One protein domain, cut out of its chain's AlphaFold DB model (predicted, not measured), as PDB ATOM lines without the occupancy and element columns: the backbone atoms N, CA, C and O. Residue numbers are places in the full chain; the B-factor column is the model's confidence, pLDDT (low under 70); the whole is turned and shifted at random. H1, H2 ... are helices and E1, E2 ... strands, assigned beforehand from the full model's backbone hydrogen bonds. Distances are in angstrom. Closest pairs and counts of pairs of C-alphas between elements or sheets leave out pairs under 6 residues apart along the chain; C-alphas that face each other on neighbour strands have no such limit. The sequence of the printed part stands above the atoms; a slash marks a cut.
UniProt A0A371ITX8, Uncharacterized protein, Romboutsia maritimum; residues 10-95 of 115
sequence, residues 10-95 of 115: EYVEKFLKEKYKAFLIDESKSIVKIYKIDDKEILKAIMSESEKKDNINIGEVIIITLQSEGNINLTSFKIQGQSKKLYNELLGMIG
ATOM      1  N   GLU A  10     216.621 208.424 110.051       83.69
ATOM      2  CA  GLU A  10     217.457 207.699 109.086       83.69
ATOM      3  C   GLU A  10     216.798 207.581 107.709       83.69
ATOM      4  O   GLU A  10     217.468 207.719 106.684       83.69
ATOM      5  N   TYR A  11     215.480 207.365 107.664       85.62
ATOM      6  CA  TYR A  11     214.750 207.285 106.404       85.62
ATOM      7  C   TYR A  11     214.791 208.619 105.651       85.62
ATOM      8  O   TYR A  11     215.115 208.658 104.461       85.62
ATOM      9  N   VAL A  12     214.498 209.723 106.347       85.69
ATOM     10  CA  VAL A  12     214.505 211.058 105.732       85.69
ATOM     11  C   VAL A  12     215.924 211.477 105.355       85.69
ATOM     12  O   VAL A  12     216.133 212.024 104.275       85.69
ATOM     13  N   GLU A  13     216.922 211.144 106.174       86.94
ATOM     14  CA  GLU A  13     218.332 211.336 105.830       86.94
ATOM     15  C   GLU A  13     218.705 210.618 104.526       86.94
ATOM     16  O   GLU A  13     219.285 211.230 103.625       86.94
ATOM     17  N   LYS A  14     218.355 209.334 104.405       89.31
ATOM     18  CA  LYS A  14     218.637 208.549 103.202       89.31
ATOM     19  C   LYS A  14     217.954 209.155 101.977       89.31
ATOM     20  O   LYS A  14     218.601 209.345 100.951       89.31
ATOM     21  N   PHE A  15     216.688 209.545 102.106       89.44
ATOM     22  CA  PHE A  15     215.946 210.228 101.049       89.44
ATOM     23  C   PHE A  15     216.626 211.526 100.589       89.44
ATOM     24  O   PHE A  15     216.790 211.744  99.386       89.44
ATOM     25  N   LEU A  16     217.062 212.373 101.526       89.69
ATOM     26  CA  LEU A  16     217.754 213.624 101.217       89.69
ATOM     27  C   LEU A  16     219.092 213.382 100.503       89.69
ATOM     28  O   LEU A  16     219.394 214.052  99.513       89.69
ATOM     29  N   LYS A  17     219.871 212.399 100.962       90.06
ATOM     30  CA  LYS A  17     221.164 212.036 100.365       90.06
ATOM     31  C   LYS A  17     221.010 211.426  98.971       90.06
ATOM     32  O   LYS A  17     221.713 211.831  98.054       90.06
ATOM     33  N   GLU A  18     220.092 210.480  98.788       91.56
ATOM     34  CA  GLU A  18     219.943 209.758  97.518       91.56
ATOM     35  C   GLU A  18     219.244 210.601  96.450       91.56
ATOM     36  O   GLU A  18     219.703 210.665  95.311       91.56
ATOM     37  N   LYS A  19     218.143 211.274  96.804       89.44
ATOM     38  CA  LYS A  19     217.322 212.000  95.828       89.44
ATOM     39  C   LYS A  19     217.817 213.417  95.571       89.44
ATOM     40  O   LYS A  19     217.751 213.890  94.439       89.44
ATOM     41  N   TYR A  20     218.289 214.093  96.617       88.06
ATOM     42  CA  TYR A  20     218.659 215.507  96.550       88.06
ATOM     43  C   TYR A  20     220.156 215.759  96.671       88.06
ATOM     44  O   TYR A  20     220.562 216.921  96.690       88.06
ATOM     45  N   LYS A  21     220.973 214.696  96.752       88.25
ATOM     46  CA  LYS A  21     222.417 214.784  97.012       88.25
ATOM     47  C   LYS A  21     222.734 215.719  98.182       88.25
ATOM     48  O   LYS A  21     223.748 216.416  98.178       88.25
ATOM     49  N   ALA A  22     221.838 215.772  99.166       88.06
ATOM     50  CA  ALA A  22     222.016 216.637 100.311       88.06
ATOM     51  C   ALA A  22     223.168 216.103 101.166       88.06
ATOM     52  O   ALA A  22     223.296 214.894 101.362       88.06
ATOM     53  N   PHE A  23     223.979 216.996 101.715       89.12
ATOM     54  CA  PHE A  23     225.075 216.630 102.606       89.12
ATOM     55  C   PHE A  23     224.853 217.219 103.989       89.12
ATOM     56  O   PHE A  23     224.346 218.331 104.138       89.12
ATOM     57  N   LEU A  24     225.209 216.438 105.005       89.50
ATOM     58  CA  LEU A  24     225.143 216.848 106.400       89.50
ATOM     59  C   LEU A  24     226.208 217.925 106.641       89.50
ATOM     60  O   LEU A  24     227.379 217.705 106.334       89.50
ATOM     61  N   ILE A  25     225.795 219.079 107.155       88.25
ATOM     62  CA  ILE A  25     226.690 220.197 107.484       88.25
ATOM     63  C   ILE A  25     226.826 220.423 108.988       88.25
ATOM     64  O   ILE A  25     227.825 220.995 109.412       88.25
ATOM     65  N   ASP A  26     225.850 219.981 109.777       86.44
ATOM     66  CA  ASP A  26     225.891 220.057 111.235       86.44
ATOM     67  C   ASP A  26     225.041 218.939 111.845       86.44
ATOM     68  O   ASP A  26     223.980 218.587 111.319       86.44
ATOM     69  N   GLU A  27     225.510 218.390 112.959       85.12
ATOM     70  CA  GLU A  27     224.767 217.446 113.787       85.12
ATOM     71  C   GLU A  27     224.878 217.900 115.241       85.12
ATOM     72  O   GLU A  27     225.912 217.742 115.892       85.12
ATOM     73  N   SER A  28     223.797 218.481 115.761       77.12
ATOM     74  CA  SER A  28     223.751 218.963 117.136       77.12
ATOM     75  C   SER A  28     223.030 217.946 118.016       77.12
ATOM     76  O   SER A  28     221.832 217.696 117.876       77.12
ATOM     77  N   LYS A  29     223.772 217.362 118.966       65.25
ATOM     78  CA  LYS A  29     223.253 216.512 120.056       65.25
ATOM     79  C   LYS A  29     222.440 215.277 119.618       65.25
ATOM     80  O   LYS A  29     221.562 214.851 120.358       65.25
ATOM     81  N   SER A  30     222.742 214.668 118.467       67.81
ATOM     82  CA  SER A  30     222.064 213.477 117.886       67.81
ATOM     83  C   SER A  30     220.594 213.656 117.477       67.81
ATOM     84  O   SER A  30     220.103 212.906 116.641       67.81
ATOM     85  N   ILE A  31     219.898 214.652 118.030       80.12
ATOM     86  CA  ILE A  31     218.472 214.914 117.794       80.12
ATOM     87  C   ILE A  31     218.211 215.965 116.714       80.12
ATOM     88  O   ILE A  31     217.074 216.123 116.282       80.12
ATOM     89  N   VAL A  32     219.236 216.713 116.294       83.38
ATOM     90  CA  VAL A  32     219.123 217.727 115.243       83.38
ATOM     91  C   VAL A  32     220.184 217.482 114.183       83.38
ATOM     92  O   VAL A  32     221.376 217.442 114.488       83.38
ATOM     93  N   LYS A  33     219.749 217.374 112.927       87.31
ATOM     94  CA  LYS A  33     220.628 217.237 111.759       87.31
ATOM     95  C   LYS A  33     220.342 218.338 110.755       87.31
ATOM     96  O   LYS A  33     219.184 218.580 110.419       87.31
ATOM     97  N   ILE A  34     221.387 218.994 110.269       86.62
ATOM     98  CA  ILE A  34     221.284 220.081 109.299       86.62
ATOM     99  C   ILE A  34     221.912 219.638 107.985       86.62
ATOM    100  O   ILE A  34     223.092 219.303 107.929       86.62
ATOM    101  N   TYR A  35     221.125 219.669 106.918       89.00
ATOM    102  CA  TYR A  35     221.539 219.305 105.573       89.00
ATOM    103  C   TYR A  35     221.602 220.513 104.663       89.00
ATOM    104  O   TYR A  35     220.838 221.468 104.813       89.00
ATOM    105  N   LYS A  36     222.480 220.412 103.673       86.88
ATOM    106  CA  LYS A  36     222.669 221.396 102.624       86.88
ATOM    107  C   LYS A  36     222.460 220.760 101.250       86.88
ATOM    108  O   LYS A  36     222.978 219.677 100.992       86.88
ATOM    109  N   ILE A  37     221.745 221.458 100.367       86.06
ATOM    110  CA  ILE A  37     221.692 221.175  98.923       86.06
ATOM    111  C   ILE A  37     222.235 222.400  98.182       86.06
ATOM    112  O   ILE A  37     221.686 223.495  98.318       86.06
ATOM    113  N   ASP A  38     223.297 222.222  97.399       82.19
ATOM    114  CA  ASP A  38     223.851 223.246  96.499       82.19
ATOM    115  C   ASP A  38     224.082 222.752  95.059       82.19
ATOM    116  O   ASP A  38     224.649 223.471  94.233       82.19
ATOM    117  N   ASP A  39     223.578 221.559  94.725       83.62
ATOM    118  CA  ASP A  39     223.586 221.045  93.356       83.62
ATOM    119  C   ASP A  39     222.589 221.838  92.494       83.62
ATOM    120  O   ASP A  39     221.369 221.781  92.669       83.62
ATOM    121  N   LYS A  40     223.127 222.581  91.526       78.81
ATOM    122  CA  LYS A  40     222.376 223.465  90.627       78.81
ATOM    123  C   LYS A  40     221.275 222.756  89.839       78.81
ATOM    124  O   LYS A  40     220.242 223.370  89.565       78.81
ATOM    125  N   GLU A  41     221.488 221.509  89.431       82.25
ATOM    126  CA  GLU A  41     220.496 220.753  88.663       82.25
ATOM    127  C   GLU A  41     219.339 220.323  89.558       82.25
ATOM    128  O   GLU A  41     218.171 220.453  89.187       82.25
ATOM    129  N   ILE A  42     219.662 219.902  90.780       84.25
ATOM    130  CA  ILE A  42     218.670 219.509  91.778       84.25
ATOM    131  C   ILE A  42     217.846 220.710  92.234       84.25
ATOM    132  O   ILE A  42     216.620 220.622  92.265       84.25
ATOM    133  N   LEU A  43     218.491 221.849  92.500       80.81
ATOM    134  CA  LEU A  43     217.818 223.106  92.839       80.81
ATOM    135  C   LEU A  43     216.813 223.513  91.748       80.81
ATOM    136  O   LEU A  43     215.654 223.810  92.037       80.81
ATOM    137  N   LYS A  44     217.198 223.410  90.471       78.06
ATOM    138  CA  LYS A  44     216.268 223.623  89.350       78.06
ATOM    139  C   LYS A  44     215.127 222.603  89.319       78.06
ATOM    140  O   LYS A  44     214.041 222.934  88.854       78.06
ATOM    141  N   ALA A  45     215.338 221.364  89.747       81.06
ATOM    142  CA  ALA A  45     214.303 220.330  89.707       81.06
ATOM    143  C   ALA A  45     213.231 220.486  90.806       81.06
ATOM    144  O   ALA A  45     212.113 219.984  90.646       81.06
ATOM    145  N   ILE A  46     213.564 221.169  91.904       78.88
ATOM    146  CA  ILE A  46     212.686 221.365  93.072       78.88
ATOM    147  C   ILE A  46     212.060 222.758  93.162       78.88
ATOM    148  O   ILE A  46     211.066 222.930  93.869       78.88
ATOM    149  N   MET A  47     212.591 223.721  92.409       75.25
ATOM    150  CA  MET A  47     211.981 225.033  92.210       75.25
ATOM    151  C   MET A  47     210.816 224.972  91.211       75.25
ATOM    152  O   MET A  47     210.898 224.336  90.153       75.25
ATOM    153  N   SER A  48     209.739 225.690  91.521       68.94
ATOM    154  CA  SER A  48     208.596 225.921  90.630       68.94
ATOM    155  C   SER A  48     208.989 226.812  89.444       68.94
ATOM    156  O   SER A  48     209.966 227.556  89.506       68.94
ATOM    157  N   GLU A  49     208.218 226.798  88.354       69.75
ATOM    158  CA  GLU A  49     208.484 227.679  87.198       69.75
ATOM    159  C   GLU A  49     208.435 229.173  87.543       69.75
ATOM    160  O   GLU A  49     209.203 229.956  86.987       69.75
ATOM    161  N   SER A  50     207.581 229.565  88.490       64.75
ATOM    162  CA  SER A  50     207.551 230.920  89.047       64.75
ATOM    163  C   SER A  50     208.830 231.257  89.824       64.75
ATOM    164  O   SER A  50     209.411 232.311  89.601       64.75
ATOM    165  N   GLU A  51     209.327 230.336  90.656       65.62
ATOM    166  CA  GLU A  51     210.585 230.488  91.413       65.62
ATOM    167  C   GLU A  51     211.802 230.577  90.473       65.62
ATOM    168  O   GLU A  51     212.722 231.351  90.715       65.62
ATOM    169  N   LYS A  52     211.779 229.856  89.344       66.44
ATOM    170  CA  LYS A  52     212.828 229.916  88.306       66.44
ATOM    171  C   LYS A  52     212.869 231.246  87.558       66.44
ATOM    172  O   LYS A  52     213.948 231.682  87.172       66.44
ATOM    173  N   LYS A  53     211.708 231.856  87.294       60.34
ATOM    174  CA  LYS A  53     211.614 233.126  86.553       60.34
ATOM    175  C   LYS A  53     212.080 234.320  87.383       60.34
ATOM    176  O   LYS A  53     212.680 235.231  86.824       60.34
ATOM    177  N   ASP A  54     211.852 234.282  88.692       57.34
ATOM    178  CA  ASP A  54     212.299 235.320  89.627       57.34
ATOM    179  C   ASP A  54     213.797 235.215  89.998       57.34
ATOM    180  O   ASP A  54     214.366 236.180  90.509       57.34
ATOM    181  N   ASN A  55     214.473 234.087  89.720       51.44
ATOM    182  CA  ASN A  55     215.850 233.823  90.159       51.44
ATOM    183  C   ASN A  55     216.807 233.444  89.010       51.44
ATOM    184  O   ASN A  55     216.994 232.278  88.666       51.44
ATOM    185  N   ILE A  56     217.528 234.445  88.492       43.31
ATOM    186  CA  ILE A  56     218.690 234.266  87.597       43.31
ATOM    187  C   ILE A  56     219.908 233.670  88.340       43.31
ATOM    188  O   ILE A  56     220.834 233.163  87.710       43.31
ATOM    189  N   ASN A  57     219.908 233.629  89.677       47.56
ATOM    190  CA  ASN A  57     221.015 233.075  90.453       47.56
ATOM    191  C   ASN A  57     220.704 231.674  90.974       47.56
ATOM    192  O   ASN A  57     220.300 231.471  92.115       47.56
ATOM    193  N   ILE A  58     220.995 230.686  90.131       49.25
ATOM    194  CA  ILE A  58     221.194 229.294  90.536       49.25
ATOM    195  C   ILE A  58     222.473 229.241  91.399       49.25
ATOM    196  O   ILE A  58     223.572 228.937  90.923       49.25
ATOM    197  N   GLY A  59     222.316 229.653  92.653       48.12
ATOM    198  CA  GLY A  59     223.312 229.710  93.722       48.12
ATOM    199  C   GLY A  59     222.669 229.757  95.114       48.12
ATOM    200  O   GLY A  59     223.372 229.928  96.107       48.12
ATOM    201  N   GLU A  60     221.342 229.616  95.201       63.19
ATOM    202  CA  GLU A  60     220.628 229.565  96.472       63.19
ATOM    203  C   GLU A  60     220.775 228.178  97.094       63.19
ATOM    204  O   GLU A  60     220.356 227.166  96.539       63.19
ATOM    205  N   VAL A  61     221.410 228.148  98.256       67.50
ATOM    206  CA  VAL A  61     221.564 226.955  99.075       67.50
ATOM    207  C   VAL A  61     220.243 226.658  99.779       67.50
ATOM    208  O   VAL A  61     219.635 227.568 100.342       67.50
ATOM    209  N   ILE A  62     219.828 225.389  99.804       77.25
ATOM    210  CA  ILE A  62     218.733 224.953 100.677       77.25
ATOM    211  C   ILE A  62     219.324 224.367 101.949       77.25
ATOM    212  O   ILE A  62     220.136 223.443 101.879       77.25
ATOM    213  N   ILE A  63     218.882 224.884 103.093       79.81
ATOM    214  CA  ILE A  63     219.205 224.339 104.409       79.81
ATOM    215  C   ILE A  63     217.985 223.606 104.949       79.81
ATOM    216  O   ILE A  63     216.884 224.155 104.974       79.81
ATOM    217  N   ILE A  64     218.180 222.364 105.378       82.88
ATOM    218  CA  ILE A  64     217.123 221.511 105.918       82.88
ATOM    219  C   ILE A  64     217.527 221.124 107.328       82.88
ATOM    220  O   ILE A  64     218.525 220.438 107.514       82.88
ATOM    221  N   THR A  65     216.758 221.542 108.318       84.62
ATOM    222  CA  THR A  65     216.937 221.111 109.704       84.62
ATOM    223  C   THR A  65     215.932 220.012 109.984       84.62
ATOM    224  O   THR A  65     214.739 220.248 109.851       84.62
ATOM    225  N   LEU A  66     216.399 218.827 110.357       85.50
ATOM    226  CA  LEU A  66     215.581 217.728 110.858       85.50
ATOM    227  C   LEU A  66     215.706 217.682 112.376       85.50
ATOM    228  O   LEU A  66     216.818 217.804 112.891       85.50
ATOM    229  N   GLN A  67     214.594 217.474 113.073       84.31
ATOM    230  CA  GLN A  67     214.562 217.322 114.521       84.31
ATOM    231  C   GLN A  67     213.784 216.062 114.904       84.31
ATOM    232  O   GLN A  67     212.703 215.817 114.371       84.31
ATOM    233  N   SER A  68     214.328 215.279 115.832       79.81
ATOM    234  CA  SER A  68     213.675 214.114 116.432       79.81
ATOM    235  C   SER A  68     213.465 214.294 117.934       79.81
ATOM    236  O   SER A  68     214.208 215.005 118.612       79.81
ATOM    237  N   GLU A  69     212.447 213.622 118.470       73.00
ATOM    238  CA  GLU A  69     212.296 213.413 119.911       73.00
ATOM    239  C   GLU A  69     212.874 212.027 120.233       73.00
ATOM    240  O   GLU A  69     212.331 210.990 119.850       73.00
ATOM    241  N   GLY A  70     214.066 212.013 120.837       66.31
ATOM    242  CA  GLY A  70     214.901 210.811 120.947       66.31
ATOM    243  C   GLY A  70     215.633 210.456 119.642       66.31
ATOM    244  O   GLY A  70     215.748 211.280 118.737       66.31
ATOM    245  N   ASN A  71     216.137 209.221 119.538       62.62
ATOM    246  CA  ASN A  71     216.884 208.733 118.362       62.62
ATOM    247  C   ASN A  71     216.002 207.996 117.335       62.62
ATOM    248  O   ASN A  71     216.530 207.342 116.442       62.62
ATOM    249  N   ILE A  72     214.675 208.031 117.491       65.62
ATOM    250  CA  ILE A  72     213.783 207.062 116.835       65.62
ATOM    251  C   ILE A  72     212.909 207.746 115.778       65.62
ATOM    252  O   ILE A  72     212.989 207.403 114.598       65.62
ATOM    253  N   ASN A  73     212.141 208.769 116.167       72.75
ATOM    254  CA  ASN A  73     211.110 209.352 115.309       72.75
ATOM    255  C   ASN A  73     211.407 210.806 114.942       72.75
ATOM    256  O   ASN A  73     211.735 211.621 115.806       72.75
ATOM    257  N   LEU A  74     211.266 211.131 113.653       76.62
ATOM    258  CA  LEU A  74     211.326 212.511 113.186       76.62
ATOM    259  C   LEU A  74     210.086 213.253 113.691       76.62
ATOM    260  O   LEU A  74     208.963 212.834 113.424       76.62
ATOM    261  N   THR A  75     210.288 214.346 114.419       74.88
ATOM    262  CA  THR A  75     209.199 215.127 115.017       74.88
ATOM    263  C   THR A  75     208.952 216.439 114.305       74.88
ATOM    264  O   THR A  75     207.823 216.914 114.282       74.88
ATOM    265  N   SER A  76     209.975 217.035 113.695       76.06
ATOM    266  CA  SER A  76     209.780 218.218 112.865       76.06
ATOM    267  C   SER A  76     210.911 218.414 111.863       76.06
ATOM    268  O   SER A  76     211.981 217.806 111.950       76.06
ATOM    269  N   PHE A  77     210.672 219.294 110.893       80.88
ATOM    270  CA  PHE A  77     211.719 219.817 110.034       80.88
ATOM    271  C   PHE A  77     211.493 221.286 109.718       80.88
ATOM    272  O   PHE A  77     210.392 221.823 109.821       80.88
ATOM    273  N   LYS A  78     212.559 221.927 109.263       80.38
ATOM    274  CA  LYS A  78     212.539 223.278 108.733       80.38
ATOM    275  C   LYS A  78     213.302 223.308 107.427       80.38
ATOM    276  O   LYS A  78     214.393 222.755 107.345       80.38
ATOM    277  N   ILE A  79     212.750 223.987 106.428       78.06
ATOM    278  CA  ILE A  79     213.458 224.287 105.183       78.06
ATOM    279  C   ILE A  79     213.704 225.780 105.122       78.06
ATOM    280  O   ILE A  79     212.808 226.583 105.374       78.06
ATOM    281  N   GLN A  80     214.922 226.141 104.760       74.69
ATOM    282  CA  GLN A  80     215.286 227.488 104.384       74.69
ATOM    283  C   GLN A  80     215.747 227.491 102.927       74.69
ATOM    284  O   GLN A  80     216.629 226.719 102.560       74.69
ATOM    285  N   GLY A  81     215.141 228.351 102.109       72.81
ATOM    286  CA  GLY A  81     215.353 228.419 100.661       72.81
ATOM    287  C   GLY A  81     214.039 228.299  99.883       72.81
ATOM    288  O   GLY A  81     212.977 228.092 100.469       72.81
ATOM    289  N   GLN A  82     214.110 228.451  98.561       70.81
ATOM    290  CA  GLN A  82     212.967 228.295  97.654       70.81
ATOM    291  C   GLN A  82     212.889 226.856  97.147       70.81
ATOM    292  O   GLN A  82     213.648 226.453  96.265       70.81
ATOM    293  N   SER A  83     212.026 226.049  97.764       75.31
ATOM    294  CA  SER A  83     211.892 224.637  97.400       75.31
ATOM    295  C   SER A  83     210.545 224.061  97.808       75.31
ATOM    296  O   SER A  83     210.437 223.162  98.648       75.31
ATOM    297  N   LYS A  84     209.480 224.593  97.203       72.94
ATOM    298  CA  LYS A  84     208.108 224.164  97.500       72.94
ATOM    299  C   LYS A  84     207.894 222.667  97.260       72.94
ATOM    300  O   LYS A  84     207.163 222.022  98.007       72.94
ATOM    301  N   LYS A  85     208.548 222.098  96.242       80.50
ATOM    302  CA  LYS A  85     208.442 220.668  95.932       80.50
ATOM    303  C   LYS A  85     209.047 219.800  97.035       80.50
ATOM    304  O   LYS A  85     208.357 218.931  97.553       80.50
ATOM    305  N   LEU A  86     210.291 220.079  97.436       83.19
ATOM    306  CA  LEU A  86     210.945 219.377  98.543       83.19
ATOM    307  C   LEU A  86     210.149 219.527  99.840       83.19
ATOM    308  O   LEU A  86     209.974 218.550 100.558       83.19
ATOM    309  N   TYR A  87     209.646 220.733 100.116       81.88
ATOM    310  CA  TYR A  87     208.813 220.994 101.284       81.88
ATOM    311  C   TYR A  87     207.582 220.091 101.323       81.88
ATOM    312  O   TYR A  87     207.360 219.420 102.323       81.88
ATOM    313  N   ASN A  88     206.827 220.021 100.227       79.81
ATOM    314  CA  ASN A  88     205.640 219.174 100.142       79.81
ATOM    315  C   ASN A  88     205.978 217.680 100.247       79.81
ATOM    316  O   ASN A  88     205.219 216.922 100.844       79.81
ATOM    317  N   GLU A  89     207.103 217.250  99.671       84.94
ATOM    318  CA  GLU A  89     207.554 215.861  99.778       84.94
ATOM    319  C   GLU A  89     207.937 215.500 101.214       84.94
ATOM    320  O   GLU A  89     207.509 214.458 101.699       84.94
ATOM    321  N   LEU A  90     208.671 216.372 101.915       81.88
ATOM    322  CA  LEU A  90     208.969 216.178 103.332       81.88
ATOM    323  C   LEU A  90     207.693 216.237 104.177       81.88
ATOM    324  O   LEU A  90     207.503 215.368 105.013       81.88
ATOM    325  N   LEU A  91     206.767 217.163 103.915       79.75
ATOM    326  CA  LEU A  91     205.480 217.254 104.618       79.75
ATOM    327  C   LEU A  91     204.694 215.935 104.522       79.75
ATOM    328  O   LEU A  91     204.227 215.402 105.528       79.75
ATOM    329  N   GLY A  92     204.626 215.357 103.318       74.56
ATOM    330  CA  GLY A  92     203.996 214.055 103.083       74.56
ATOM    331  C   GLY A  92     204.698 212.885 103.783       74.56
ATOM    332  O   GLY A  92     204.065 211.860 104.034       74.56
ATOM    333  N   MET A  93     205.981 213.030 104.128       76.94
ATOM    334  CA  MET A  93     206.744 212.041 104.891       76.94
ATOM    335  C   MET A  93     206.597 212.172 106.399       76.94
ATOM    336  O   MET A  93     207.027 211.276 107.094       76.94
ATOM    337  N   ILE A  94     206.051 213.246 106.954       70.94
ATOM    338  CA  ILE A  94     205.896 213.334 108.425       70.94
ATOM    339  C   ILE A  94     204.425 213.266 108.812       70.94
ATOM    340  O   ILE A  94     204.092 213.084 109.976       70.94
ATOM    341  N   GLY A  95     203.527 213.339 107.822       59.97
ATOM    342  CA  GLY A  95     202.085 213.249 108.043       59.97
ATOM    343  C   GLY A  95     201.551 214.389 108.909       59.97
ATOM    344  O   GLY A  95     200.437 214.296 109.417       59.97
TER     345      GLY A  95
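AT A GLANCE: This is residues 10 to 95 of the 115 residues of an uncharacterized protein of Romboutsia maritimum (UniProt A0A371ITX8). A strongly twisted wall of four antiparallel strands has two helices, H1 and H4, over one face and its other face bare. A short helical stretch, H2 and then H3, lies beyond one end of the strands and lengthens the whole. The 86 printed residues hold four named helices and four named strands, in the order H1 E1 E2 H2 H3 E3 E4 H4, and the sheet's order is E1, E2, E3, E4; the class is mixed, helices and strands. The whole is compact, with a radius of gyration of the C-alphas of 13.0 A, yet elongated in outline, 41 by 25 by 19 A.

IN THESE COORDINATES: Start in the sheet with E3, residues 62 to 69, which runs 23.3 A from C-alpha 62 at (218.733, 224.953, 100.677). Then find E4, residues 73 to 80, 21.6 A long; E2, residues 32 to 37, 16.9 A; and E1, residues 23 to 28, 14.8 A. H1, residues 10 to 20, begins at C-alpha 10 at (217.457, 207.699, 109.086) and spans 14.8 A. H4, residues 84 to 94, spans 15.5 A and ends at C-alpha 94 at (205.896, 213.334, 108.425). The shorter helices are H2, residues 40 to 46, and H3, residues 49 to 54.

HOW THE PARTS SIT: In the sheet, look first at the hairpin E3 and E4, where N 65 and O 78 are 2.8 A apart, within hydrogen-bond range. Across E2 and E3, N 35 and O 64 are 2.8 A apart; in the hairpin E1 and E2, N 25 and O 34 are also 2.8 A apart. H1 and H4 are on the same face of the sheet, two layers with helices on one face. H4 lies over E4 and only just not over E3, with 2 of its 11 C-alphas falling on E3; it runs along the strands at 9 degrees to E4 on the local plane, at a height over the sheet of 9.6 A. H1 and H4 are close but not clearly touching, the closest C-alphas being those of Val 12 and Met 93 at 7.9 A, with a shallow tilt of 21 degrees, opposite ways. H2, not on the sheet, only just touches H4, with 3 pairs of C-alphas within 8 A, the closest being Ile 46 and Lys 85 at 5.2 A. H3 is close to H2 but not clearly touching it, and H3 and H4 are apart. In H1, H2, H3 and H4 every O i to N i+4 pair is within hydrogen-bond range.

THE WHOLE: The C-alphas farthest apart are those of Lys 53 and Gly 70, 41.1 A. The printed part has no cut; no link is long, and the short link from H3 to E3 has 7 residues. The mean pLDDT of the printed part is 77.0; look for values under 70 at residues 29 to 30, 48 to 61, 70 to 72 and 95.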